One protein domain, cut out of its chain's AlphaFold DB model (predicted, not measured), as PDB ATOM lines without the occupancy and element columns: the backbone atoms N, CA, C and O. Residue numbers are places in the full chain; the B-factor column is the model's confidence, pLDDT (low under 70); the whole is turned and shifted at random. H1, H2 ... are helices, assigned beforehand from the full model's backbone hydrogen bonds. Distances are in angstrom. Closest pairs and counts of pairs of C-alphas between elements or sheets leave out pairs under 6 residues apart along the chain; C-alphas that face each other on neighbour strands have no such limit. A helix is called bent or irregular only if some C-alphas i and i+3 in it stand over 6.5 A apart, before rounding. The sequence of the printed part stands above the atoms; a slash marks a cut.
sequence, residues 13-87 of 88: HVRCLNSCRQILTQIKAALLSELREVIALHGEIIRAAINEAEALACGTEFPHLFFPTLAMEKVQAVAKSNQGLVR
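What this domain is: This is residues 13 to 87 of the 88 residues of an uncharacterized protein of Pedosphaera parvula (strain Ellin514) (UniProt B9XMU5). Three helices form a long, narrow zigzag: H3 and H2 pack on each other, with the chain folding back between them, and H1 joins them at the first residues of H3. The first residues of H1, 13 to 19, stick out free at one end of the length, and H2 has a kink near residue 43. The printed part has 75 residues with three named helices, H1, H2 and H3 in chain order, and no named strand; the class is all helix. It is only just loose, close to compact, with a radius of gyration of the C-alphas of 13.7 A, and the C-alphas span 52 by 21 by 15 A.

Where its parts are: H3, residues 63 to 85, measures 32.1 A from first to last C-alpha and ends at C-alpha 85 (32.212, 5.199, 23.118). It is irregular, but only just: C-alphas 65 and 68 are 6.8 A apart. H2, residues 36 to 58, measures 23.4 A and is irregular, with C-alphas 41 and 44 standing 9.2 A apart and a kink of 117 degrees near residue 43. H1, residues 13 to 34, measures 31.5 A and begins at C-alpha 13 (50.093, -23.962, -9.435).

How they stand to each other: H3 touches H2, the closest C-alphas being those of Ala 57 and Pro 63, 4.5 A apart. Their rough lines stand at a steep tilt of 46 degrees, opposite ways. H3 touches H1 with residues 63 to 68 alone; the closest C-alphas, of Leu 24 and His 64, are 5.6 A apart. These two helices run the same way at a shallow tilt of 26 degrees. H1 and H2 meet only through their link. Every O i to N i+4 pair is within hydrogen-bond range in H1, against 17 of 19 in H2 and 16 of 19 in H3.

The domain as a whole: The C-alphas farthest apart, of His 13 and Arg 87, are 51.9 A apart. The printed part has no cut, and both links, H1 to H2 and H2 to H3, are tight. The mean pLDDT of the printed part is 80.9, with residue 35, residues 37 to 42 and residues 81 to 87 under 70.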
ATOM      1  N   HIS A  13      49.974 -25.010 -10.453       75.75
ATOM      2  CA  HIS A  13      50.093 -23.962  -9.435       75.75
ATOM      3  C   HIS A  13      49.427 -22.633  -9.844       75.75
ATOM      4  O   HIS A  13      48.798 -21.986  -9.010       75.75
ATOM      5  N   VAL A  14      49.480 -22.249 -11.126       79.44
ATOM      6  CA  VAL A  14      48.830 -21.032 -11.652       79.44
ATOM      7  C   VAL A  14      47.311 -21.183 -11.623       79.44
ATOM      8  O   VAL A  14      46.589 -20.260 -11.248       79.44
ATOM      9  N   ARG A  15      46.810 -22.372 -11.975       79.88
ATOM     10  CA  ARG A  15      45.373 -22.681 -11.921       79.88
ATOM     11  C   ARG A  15      44.850 -22.661 -10.484       79.88
ATOM     12  O   ARG A  15      43.791 -22.088 -10.242       79.88
ATOM     13  N   CYS A  16      45.610 -23.237  -9.550       83.50
ATOM     14  CA  CYS A  16      45.301 -23.209  -8.121       83.50
ATOM     15  C   CYS A  16      45.225 -21.767  -7.604       83.50
ATOM     16  O   CYS A  16      44.196 -21.366  -7.069       83.50
ATOM     17  N   LEU A  17      46.249 -20.950  -7.873       84.06
ATOM     18  CA  LEU A  17      46.284 -19.549  -7.449       84.06
ATOM     19  C   LEU A  17      45.088 -18.745  -7.979       84.06
ATOM     20  O   LEU A  17      44.463 -17.993  -7.228       84.06
ATOM     21  N   ASN A  18      44.738 -18.915  -9.255       81.94
ATOM     22  CA  ASN A  18      43.588 -18.233  -9.851       81.94
ATOM     23  C   ASN A  18      42.267 -18.659  -9.203       81.94
ATOM     24  O   ASN A  18      41.430 -17.807  -8.905       81.94
ATOM     25  N   SER A  19      42.103 -19.955  -8.929       82.12
ATOM     26  CA  SER A  19      40.935 -20.468  -8.213       82.12
ATOM     27  C   SER A  19      40.873 -19.921  -6.783       82.12
ATOM     28  O   SER A  19      39.840 -19.389  -6.384       82.12
ATOM     29  N   CYS A  20      41.988 -19.921  -6.045       83.88
ATOM     30  CA  CYS A  20      42.061 -19.342  -4.702       83.88
ATOM     31  C   CYS A  20      41.702 -17.850  -4.692       83.88
ATOM     32  O   CYS A  20      40.943 -17.412  -3.829       83.88
ATOM     33  N   ARG A  21      42.186 -17.063  -5.663       84.56
ATOM     34  CA  ARG A  21      41.827 -15.636  -5.796       84.56
ATOM     35  C   ARG A  21      40.339 -15.443  -6.084       84.56
ATOM     36  O   ARG A  21      39.720 -14.535  -5.527       84.56
ATOM     37  N   GLN A  22      39.760 -16.286  -6.934       88.06
ATOM     38  CA  GLN A  22      38.332 -16.239  -7.234       88.06
ATOM     39  C   GLN A  22      37.491 -16.567  -5.993       88.06
ATOM     40  O   GLN A  22      36.558 -15.829  -5.684       88.06
ATOM     41  N   ILE A  23      37.868 -17.609  -5.249       87.50
ATOM     42  CA  ILE A  23      37.221 -18.002  -3.990       87.50
ATOM     43  C   ILE A  23      37.320 -16.867  -2.962       87.50
ATOM     44  O   ILE A  23      36.308 -16.472  -2.391       87.50
ATOM     45  N   LEU A  24      38.501 -16.267  -2.786       81.06
ATOM     46  CA  LEU A  24      38.690 -15.111  -1.898       81.06
ATOM     47  C   LEU A  24      37.784 -13.936  -2.266       81.06
ATOM     48  O   LEU A  24      37.161 -13.333  -1.395       81.06
ATOM     49  N   THR A  25      37.680 -13.634  -3.561       86.12
ATOM     50  CA  THR A  25      36.828 -12.546  -4.056       86.12
ATOM     51  C   THR A  25      35.356 -12.810  -3.734       86.12
ATOM     52  O   THR A  25      34.651 -11.904  -3.292       86.12
ATOM     53  N   GLN A  26      34.896 -14.053  -3.906       88.00
ATOM     54  CA  GLN A  26      33.525 -14.454  -3.579       88.00
ATOM     55  C   GLN A  26      33.247 -14.369  -2.078       88.00
ATOM     56  O   GLN A  26      32.229 -13.805  -1.684       88.00
ATOM     57  N   ILE A  27      34.165 -14.860  -1.242       83.00
ATOM     58  CA  ILE A  27      34.014 -14.799   0.215       83.00
ATOM     59  C   ILE A  27      33.977 -13.345   0.697       83.00
ATOM     60  O   ILE A  27      33.122 -12.980   1.502       83.00
ATOM     61  N   LYS A  28      34.848 -12.484   0.159       78.50
ATOM     62  CA  LYS A  28      34.850 -11.048   0.469       78.50
ATOM     63  C   LYS A  28      33.528 -10.385   0.082       78.50
ATOM     64  O   LYS A  28      32.988  -9.605   0.862       78.50
ATOM     65  N   ALA A  29      32.985 -10.709  -1.091       82.44
ATOM     66  CA  ALA A  29      31.697 -10.185  -1.534       82.44
ATOM     67  C   ALA A  29      30.531 -10.660  -0.647       82.44
ATOM     68  O   ALA A  29      29.674  -9.851  -0.292       82.44
ATOM     69  N   ALA A  30      30.521 -11.939  -0.257       83.06
ATOM     70  CA  ALA A  30      29.510 -12.503   0.638       83.06
ATOM     71  C   ALA A  30      29.536 -11.820   2.012       83.06
ATOM     72  O   ALA A  30      28.512 -11.309   2.462       83.06
ATOM     73  N   LEU A  31      30.722 -11.693   2.612       78.00
ATOM     74  CA  LEU A  31      30.895 -11.041   3.908       78.00
ATOM     75  C   LEU A  31      30.467  -9.563   3.878       78.00
ATOM     76  O   LEU A  31      29.776  -9.092   4.778       78.00
ATOM     77  N   LEU A  32      30.837  -8.821   2.828       75.94
ATOM     78  CA  LEU A  32      30.407  -7.427   2.659       75.94
ATOM     79  C   LEU A  32      28.890  -7.303   2.470       75.94
ATOM     80  O   LEU A  32      28.300  -6.314   2.903       75.94
ATOM     81  N   SER A  33      28.259  -8.285   1.823       79.31
ATOM     82  CA  SER A  33      26.806  -8.319   1.664       79.31
ATOM     83  C   SER A  33      26.093  -8.585   2.988       79.31
ATOM     84  O   SER A  33      25.128  -7.889   3.295       79.31
ATOM     85  N   GLU A  34      26.572  -9.546   3.779       78.00
ATOM     86  CA  GLU A  34      26.029  -9.854   5.112       78.00
ATOM     87  C   GLU A  34      26.177  -8.676   6.079       78.00
ATOM     88  O   GLU A  34      25.299  -8.411   6.896       78.00
ATOM     89  N   LEU A  35      27.261  -7.915   5.947       69.50
ATOM     90  CA  LEU A  35      27.538  -6.757   6.791       69.50
ATOM     91  C   LEU A  35      26.965  -5.447   6.240       69.50
ATOM     92  O   LEU A  35      27.200  -4.400   6.840       69.50
ATOM     93  N   ARG A  36      26.220  -5.461   5.128       71.94
ATOM     94  CA  ARG A  36      25.787  -4.245   4.414       71.94
ATOM     95  C   ARG A  36      25.054  -3.246   5.311       71.94
ATOM     96  O   ARG A  36      25.346  -2.056   5.241       71.94
ATOM     97  N   GLU A  37      24.132  -3.704   6.153       65.06
ATOM     98  CA  GLU A  37      23.381  -2.824   7.063       65.06
ATOM     99  C   GLU A  37      24.269  -2.246   8.174       65.06
ATOM    100  O   GLU A  37      24.161  -1.072   8.527       65.06
ATOM    101  N   VAL A  38      25.221  -3.036   8.675       64.62
ATOM    102  CA  VAL A  38      26.173  -2.596   9.704       64.62
ATOM    103  C   VAL A  38      27.186  -1.605   9.114       64.62
ATOM    104  O   VAL A  38      27.524  -0.604   9.751       64.62
ATOM    105  N   ILE A  39      27.619  -1.837   7.871       64.06
ATOM    106  CA  ILE A  39      28.452  -0.932   7.068       64.06
ATOM    107  C   ILE A  39      27.687   0.356   6.750       64.06
ATOM    108  O   ILE A  39      28.270   1.429   6.802       64.06
ATOM    109  N   ALA A  40      26.385   0.315   6.478       64.31
ATOM    110  CA  ALA A  40      25.620   1.546   6.269       64.31
ATOM    111  C   ALA A  40      25.649   2.470   7.506       64.31
ATOM    112  O   ALA A  40      25.601   3.688   7.360       64.31
ATOM    113  N   LEU A  41      25.791   1.898   8.708       65.19
ATOM    114  CA  LEU A  41      25.842   2.634   9.974       65.19
ATOM    115  C   LEU A  41      27.271   3.015  10.425       65.19
ATOM    116  O   LEU A  41      27.450   4.050  11.059       65.19
ATOM    117  N   HIS A  42      28.295   2.210  10.100       69.75
ATOM    118  CA  HIS A  42      29.687   2.381  10.574       69.75
ATOM    119  C   HIS A  42      30.748   2.173   9.470       69.75
ATOM    120  O   HIS A  42      31.859   1.694   9.730       69.75
ATOM    121  N   GLY A  43      30.395   2.485   8.224       70.94
ATOM    122  CA  GLY A  43      30.996   1.898   7.021       70.94
ATOM    123  C   GLY A  43      32.497   1.991   6.888       70.94
ATOM    124  O   GLY A  43      33.129   1.002   6.530       70.94
ATOM    125  N   GLU A  44      33.084   3.129   7.237       82.19
ATOM    126  CA  GLU A  44      34.527   3.325   7.111       82.19
ATOM    127  C   GLU A  44      35.326   2.483   8.111       82.19
ATOM    128  O   GLU A  44      36.334   1.883   7.742       82.19
ATOM    129  N   ILE A  45      34.847   2.355   9.352       84.19
ATOM    130  CA  ILE A  45      35.546   1.586  10.392       84.19
ATOM    131  C   ILE A  45      35.404   0.079  10.131       84.19
ATOM    132  O   ILE A  45      36.367  -0.669  10.282       84.19
ATOM    133  N   ILE A  46      34.235  -0.375   9.671       84.06
ATOM    134  CA  ILE A  46      34.035  -1.788   9.307       84.06
ATOM    135  C   ILE A  46      34.839  -2.148   8.058       84.06
ATOM    136  O   ILE A  46      35.478  -3.199   8.017       84.06
ATOM    137  N   ARG A  47      34.876  -1.265   7.056       85.00
ATOM    138  CA  ARG A  47      35.707  -1.450   5.862       85.00
ATOM    139  C   ARG A  47      37.193  -1.525   6.220       85.00
ATOM    140  O   ARG A  47      37.891  -2.387   5.695       85.00
ATOM    141  N   ALA A  48      37.661  -0.681   7.141       89.00
ATOM    142  CA  ALA A  48      39.029  -0.741   7.653       89.00
ATOM    143  C   ALA A  48      39.322  -2.071   8.371       89.00
ATOM    144  O   ALA A  48      40.335  -2.699   8.077       89.00
ATOM    145  N   ALA A  49      38.411  -2.546   9.227       90.00
ATOM    146  CA  ALA A  49      38.535  -3.831   9.919       90.00
ATOM    147  C   ALA A  49      38.624  -5.026   8.951       90.00
ATOM    148  O   ALA A  49      39.436  -5.931   9.148       90.00
ATOM    149  N   ILE A  50      37.826  -5.015   7.879       89.00
ATOM    150  CA  ILE A  50      37.862  -6.053   6.838       89.00
ATOM    151  C   ILE A  50      39.180  -6.000   6.051       89.00
ATOM    152  O   ILE A  50      39.778  -7.043   5.791       89.00
ATOM    153  N   ASN A  51      39.663  -4.805   5.698       90.44
ATOM    154  CA  ASN A  51      40.947  -4.646   5.005       90.44
ATOM    155  C   ASN A  51      42.130  -5.096   5.878       90.44
ATOM    156  O   ASN A  51      43.075  -5.703   5.376       90.44
ATOM    157  N   GLU A  52      42.079  -4.836   7.186       92.38
ATOM    158  CA  GLU A  52      43.096  -5.305   8.131       92.38
ATOM    159  C   GLU A  52      43.102  -6.837   8.231       92.38
ATOM    160  O   GLU A  52      44.163  -7.459   8.191       92.38
ATOM    161  N   ALA A  53      41.924  -7.463   8.293       93.56
ATOM    162  CA  ALA A  53      41.808  -8.917   8.276       93.56
ATOM    163  C   ALA A  53      42.356  -9.544   6.984       93.56
ATOM    164  O   ALA A  53      43.008 -10.586   7.036       93.56
ATOM    165  N   GLU A  54      42.136  -8.906   5.831       90.06
ATOM    166  CA  GLU A  54      42.704  -9.337   4.548       90.06
ATOM    167  C   GLU A  54      44.231  -9.246   4.550       90.06
ATOM    168  O   GLU A  54      44.903 -10.201   4.158       90.06
ATOM    169  N   ALA A  55      44.789  -8.137   5.043       93.56
ATOM    170  CA  ALA A  55      46.235  -7.962   5.149       93.56
ATOM    171  C   ALA A  55      46.883  -9.042   6.033       93.56
ATOM    172  O   ALA A  55      47.915  -9.601   5.662       93.56
ATOM    173  N   LEU A  56      46.250  -9.382   7.161       92.75
ATOM    174  CA  LEU A  56      46.707 -10.453   8.050       92.75
ATOM    175  C   LEU A  56      46.604 -11.832   7.387       92.75
ATOM    176  O   LEU A  56      47.547 -12.620   7.453       92.75
ATOM    177  N   ALA A  57      45.492 -12.115   6.709       91.88
ATOM    178  CA  ALA A  57      45.286 -13.389   6.029       91.88
ATOM    179  C   ALA A  57      46.293 -13.607   4.888       91.88
ATOM    180  O   ALA A  57      46.789 -14.721   4.725       91.88
ATOM    181  N   CYS A  58      46.638 -12.556   4.135       90.06
ATOM    182  CA  CYS A  58      47.648 -12.602   3.071       90.06
ATOM    183  C   CYS A  58      49.054 -12.987   3.563       90.06
ATOM    184  O   CYS A  58      49.863 -13.434   2.756       90.06
ATOM    185  N   GLY A  59      49.346 -12.842   4.860       89.50
ATOM    186  CA  GLY A  59      50.594 -13.311   5.471       89.50
ATOM    187  C   GLY A  59      50.627 -14.815   5.780       89.50
ATOM    188  O   GLY A  59      51.650 -15.311   6.245       89.50
ATOM    189  N   THR A  60      49.528 -15.539   5.551       89.06
ATOM    190  CA  THR A  60      49.414 -16.983   5.810       89.06
ATOM    191  C   THR A  60      49.548 -17.801   4.525       89.06
ATOM    192  O   THR A  60      49.308 -17.301   3.428       89.06
ATOM    193  N   GLU A  61      49.858 -19.095   4.657       88.19
ATOM    194  CA  GLU A  61      49.900 -20.022   3.515       88.19
ATOM    195  C   GLU A  61      48.511 -20.278   2.900       88.19
ATOM    196  O   GLU A  61      48.403 -20.626   1.723       88.19
ATOM    197  N   PHE A  62      47.434 -20.053   3.664       84.56
ATOM    198  CA  PHE A  62      46.058 -20.312   3.231       84.56
ATOM    199  C   PHE A  62      45.116 -19.130   3.526       84.56
ATOM    200  O   PHE A  62      44.178 -19.275   4.314       84.56
ATOM    201  N   PRO A  63      45.285 -17.968   2.862       84.19
ATOM    202  CA  PRO A  63      44.526 -16.754   3.181       84.19
ATOM    203  C   PRO A  63      43.003 -16.944   3.156       84.19
ATOM    204  O   PRO A  63      42.285 -16.342   3.941       84.19
ATOM    205  N   HIS A  64      42.496 -17.827   2.292       81.50
ATOM    206  CA  HIS A  64      41.068 -18.122   2.149       81.50
ATOM    207  C   HIS A  64      40.459 -18.890   3.327       81.50
ATOM    208  O   HIS A  64      39.249 -18.807   3.523       81.50
ATOM    209  N   LEU A  65      41.272 -19.608   4.109       87.75
ATOM    210  CA  LEU A  65      40.819 -20.306   5.315       87.75
ATOM    211  C   LEU A  65      40.782 -19.371   6.526       87.75
ATOM    212  O   LEU A  65      39.886 -19.480   7.359       87.75
ATOM    213  N   PHE A  66      41.735 -18.440   6.615       89.00
ATOM    214  CA  PHE A  66      41.879 -17.555   7.774       89.00
ATOM    215  C   PHE A  66      41.116 -16.237   7.633       89.00
ATOM    216  O   PHE A  66      40.619 -15.712   8.628       89.00
ATOM    217  N   PHE A  67      40.980 -15.713   6.411       89.56
ATOM    218  CA  PHE A  67      40.310 -14.438   6.156       89.56
ATOM    219  C   PHE A  67      38.894 -14.338   6.752       89.56
ATOM    220  O   PHE A  67      38.625 -13.331   7.406       89.56
ATOM    221  N   PRO A  68      37.997 -15.335   6.604       89.31
ATOM    222  CA  PRO A  68      36.621 -15.207   7.091       89.31
ATOM    223  C   PRO A  68      36.561 -15.038   8.613       89.31
ATOM    224  O   PRO A  68      35.871 -14.154   9.123       89.31
ATOM    225  N   THR A  69      37.341 -15.846   9.333       91.94
ATOM    226  CA  THR A  69      37.430 -15.801  10.796       91.94
ATOM    227  C   THR A  69      38.060 -14.492  11.269       91.94
ATOM    228  O   THR A  69      37.474 -13.804  12.103       91.94
ATOM    229  N   LEU A  70      39.191 -14.085  10.678       92.06
ATOM    230  CA  LEU A  70      39.872 -12.830  11.023       92.06
ATOM    231  C   LEU A  70      38.988 -11.604  10.772       92.06
ATOM    232  O   LEU A  70      38.978 -10.665  11.567       92.06
ATOM    233  N   ALA A  71      38.220 -11.602   9.681       90.56
ATOM    234  CA  ALA A  71      37.333 -10.494   9.360       90.56
ATOM    235  C   ALA A  71      36.184 -10.386  10.371       90.56
ATOM    236  O   ALA A  71      35.894  -9.287  10.846       90.56
ATOM    237  N   MET A  72      35.591 -11.515  10.775       89.56
ATOM    238  CA  MET A  72      34.584 -11.540  11.840       89.56
ATOM    239  C   MET A  72      35.155 -11.024  13.172       89.56
ATOM    240  O   MET A  72      34.541 -10.171  13.813       89.56
ATOM    241  N   GLU A  73      36.344 -11.476  13.573       90.75
ATOM    242  CA  GLU A  73      37.005 -11.032  14.809       90.75
ATOM    243  C   GLU A  73      37.262  -9.516  14.825       90.75
ATOM    244  O   GLU A  73      36.966  -8.843  15.818       90.75
ATOM    245  N   LYS A  74      37.760  -8.953  13.715       91.31
ATOM    246  CA  LYS A  74      38.030  -7.511  13.592       91.31
ATOM    247  C   LYS A  74      36.746  -6.680  13.625       91.31
ATOM    248  O   LYS A  74      36.687  -5.675  14.335       91.31
ATOM    249  N   VAL A  75      35.694  -7.120  12.930       88.19
ATOM    250  CA  VAL A  75      34.378  -6.456  12.959       88.19
ATOM    251  C   VAL A  75      33.768  -6.501  14.364       88.19
ATOM    252  O   VAL A  75      33.266  -5.487  14.854       88.19
ATOM    253  N   GLN A  76      33.867  -7.635  15.059       86.81
ATOM    254  CA  GLN A  76      33.404  -7.759  16.445       86.81
ATOM    255  C   GLN A  76      34.192  -6.866  17.413       86.81
ATOM    256  O   GLN A  76      33.599  -6.286  18.325       86.81
ATOM    257  N   ALA A  77      35.508  -6.726  17.233       87.56
ATOM    258  CA  ALA A  77      36.339  -5.840  18.053       87.56
ATOM    259  C   ALA A  77      35.940  -4.361  17.896       87.56
ATOM    260  O   ALA A  77      35.827  -3.636  18.892       87.56
ATOM    261  N   VAL A  78      35.648  -3.935  16.664       85.69
ATOM    262  CA  VAL A  78      35.094  -2.604  16.369       85.69
ATOM    263  C   VAL A  78      33.729  -2.419  17.032       85.69
ATOM    264  O   VAL A  78      33.515  -1.420  17.720       85.69
ATOM    265  N   ALA A  79      32.819  -3.387  16.888       82.25
ATOM    266  CA  ALA A  79      31.481  -3.311  17.475       82.25
ATOM    267  C   ALA A  79      31.524  -3.185  19.010       82.25
ATOM    268  O   ALA A  79      30.817  -2.352  19.581       82.25
ATOM    269  N   LYS A  80      32.400  -3.946  19.680       82.06
ATOM    270  CA  LYS A  80      32.611  -3.862  21.137       82.06
ATOM    271  C   LYS A  80      33.182  -2.506  21.569       82.06
ATOM    272  O   LYS A  80      32.779  -1.975  22.600       82.06
ATOM    273  N   SER A  81      34.085  -1.929  20.777       69.12
ATOM    274  CA  SER A  81      34.707  -0.632  21.081       69.12
ATOM    275  C   SER A  81      33.739   0.540  20.872       69.12
ATOM    276  O   SER A  81      33.679   1.442  21.707       69.12
ATOM    277  N   ASN A  82      32.908   0.494  19.824       60.62
ATOM    278  CA  ASN A  82      31.874   1.505  19.582       60.62
ATOM    279  C   ASN A  82      30.783   1.498  20.664       60.62
ATOM    280  O   ASN A  82      30.294   2.561  21.043       60.62
ATOM    281  N   GLN A  83      30.445   0.339  21.237       57.78
ATOM    282  CA  GLN A  83      29.514   0.264  22.373       57.78
ATOM    283  C   GLN A  83      30.043   0.960  23.642       57.78
ATOM    284  O   GLN A  83      29.247   1.429  24.457       57.78
ATOM    285  N   GLY A  84      31.367   1.064  23.812       49.81
ATOM    286  CA  GLY A  84      32.000   1.780  24.926       49.81
ATOM    287  C   GLY A  84      32.121   3.297  24.727       49.81
ATOM    288  O   GLY A  84      32.211   4.029  25.711       49.81
ATOM    289  N   LEU A  85      32.092   3.776  23.478       50.44
ATOM    290  CA  LEU A  85      32.212   5.199  23.118       50.44
ATOM    291  C   LEU A  85      30.876   5.963  23.137       50.44
ATOM    292  O   LEU A  85      30.892   7.182  23.223       50.44
ATOM    293  N   VAL A  86      29.728   5.274  23.119       51.75
ATOM    294  CA  VAL A  86      28.382   5.894  23.203       51.75
ATOM    295  C   VAL A  86      27.930   6.137  24.660       51.75
ATOM    296  O   VAL A  86      26.887   6.736  24.902       51.75
ATOM    297  N   ARG A  87      28.709   5.697  25.662       48.84
ATOM    298  CA  ARG A  87      28.410   5.865  27.102       48.84
ATOM    299  C   ARG A  87      29.352   6.834  27.836       48.84
ATOM    300  O   ARG A  87      29.554   6.670  29.041       48.84
TER     301      ARG A  87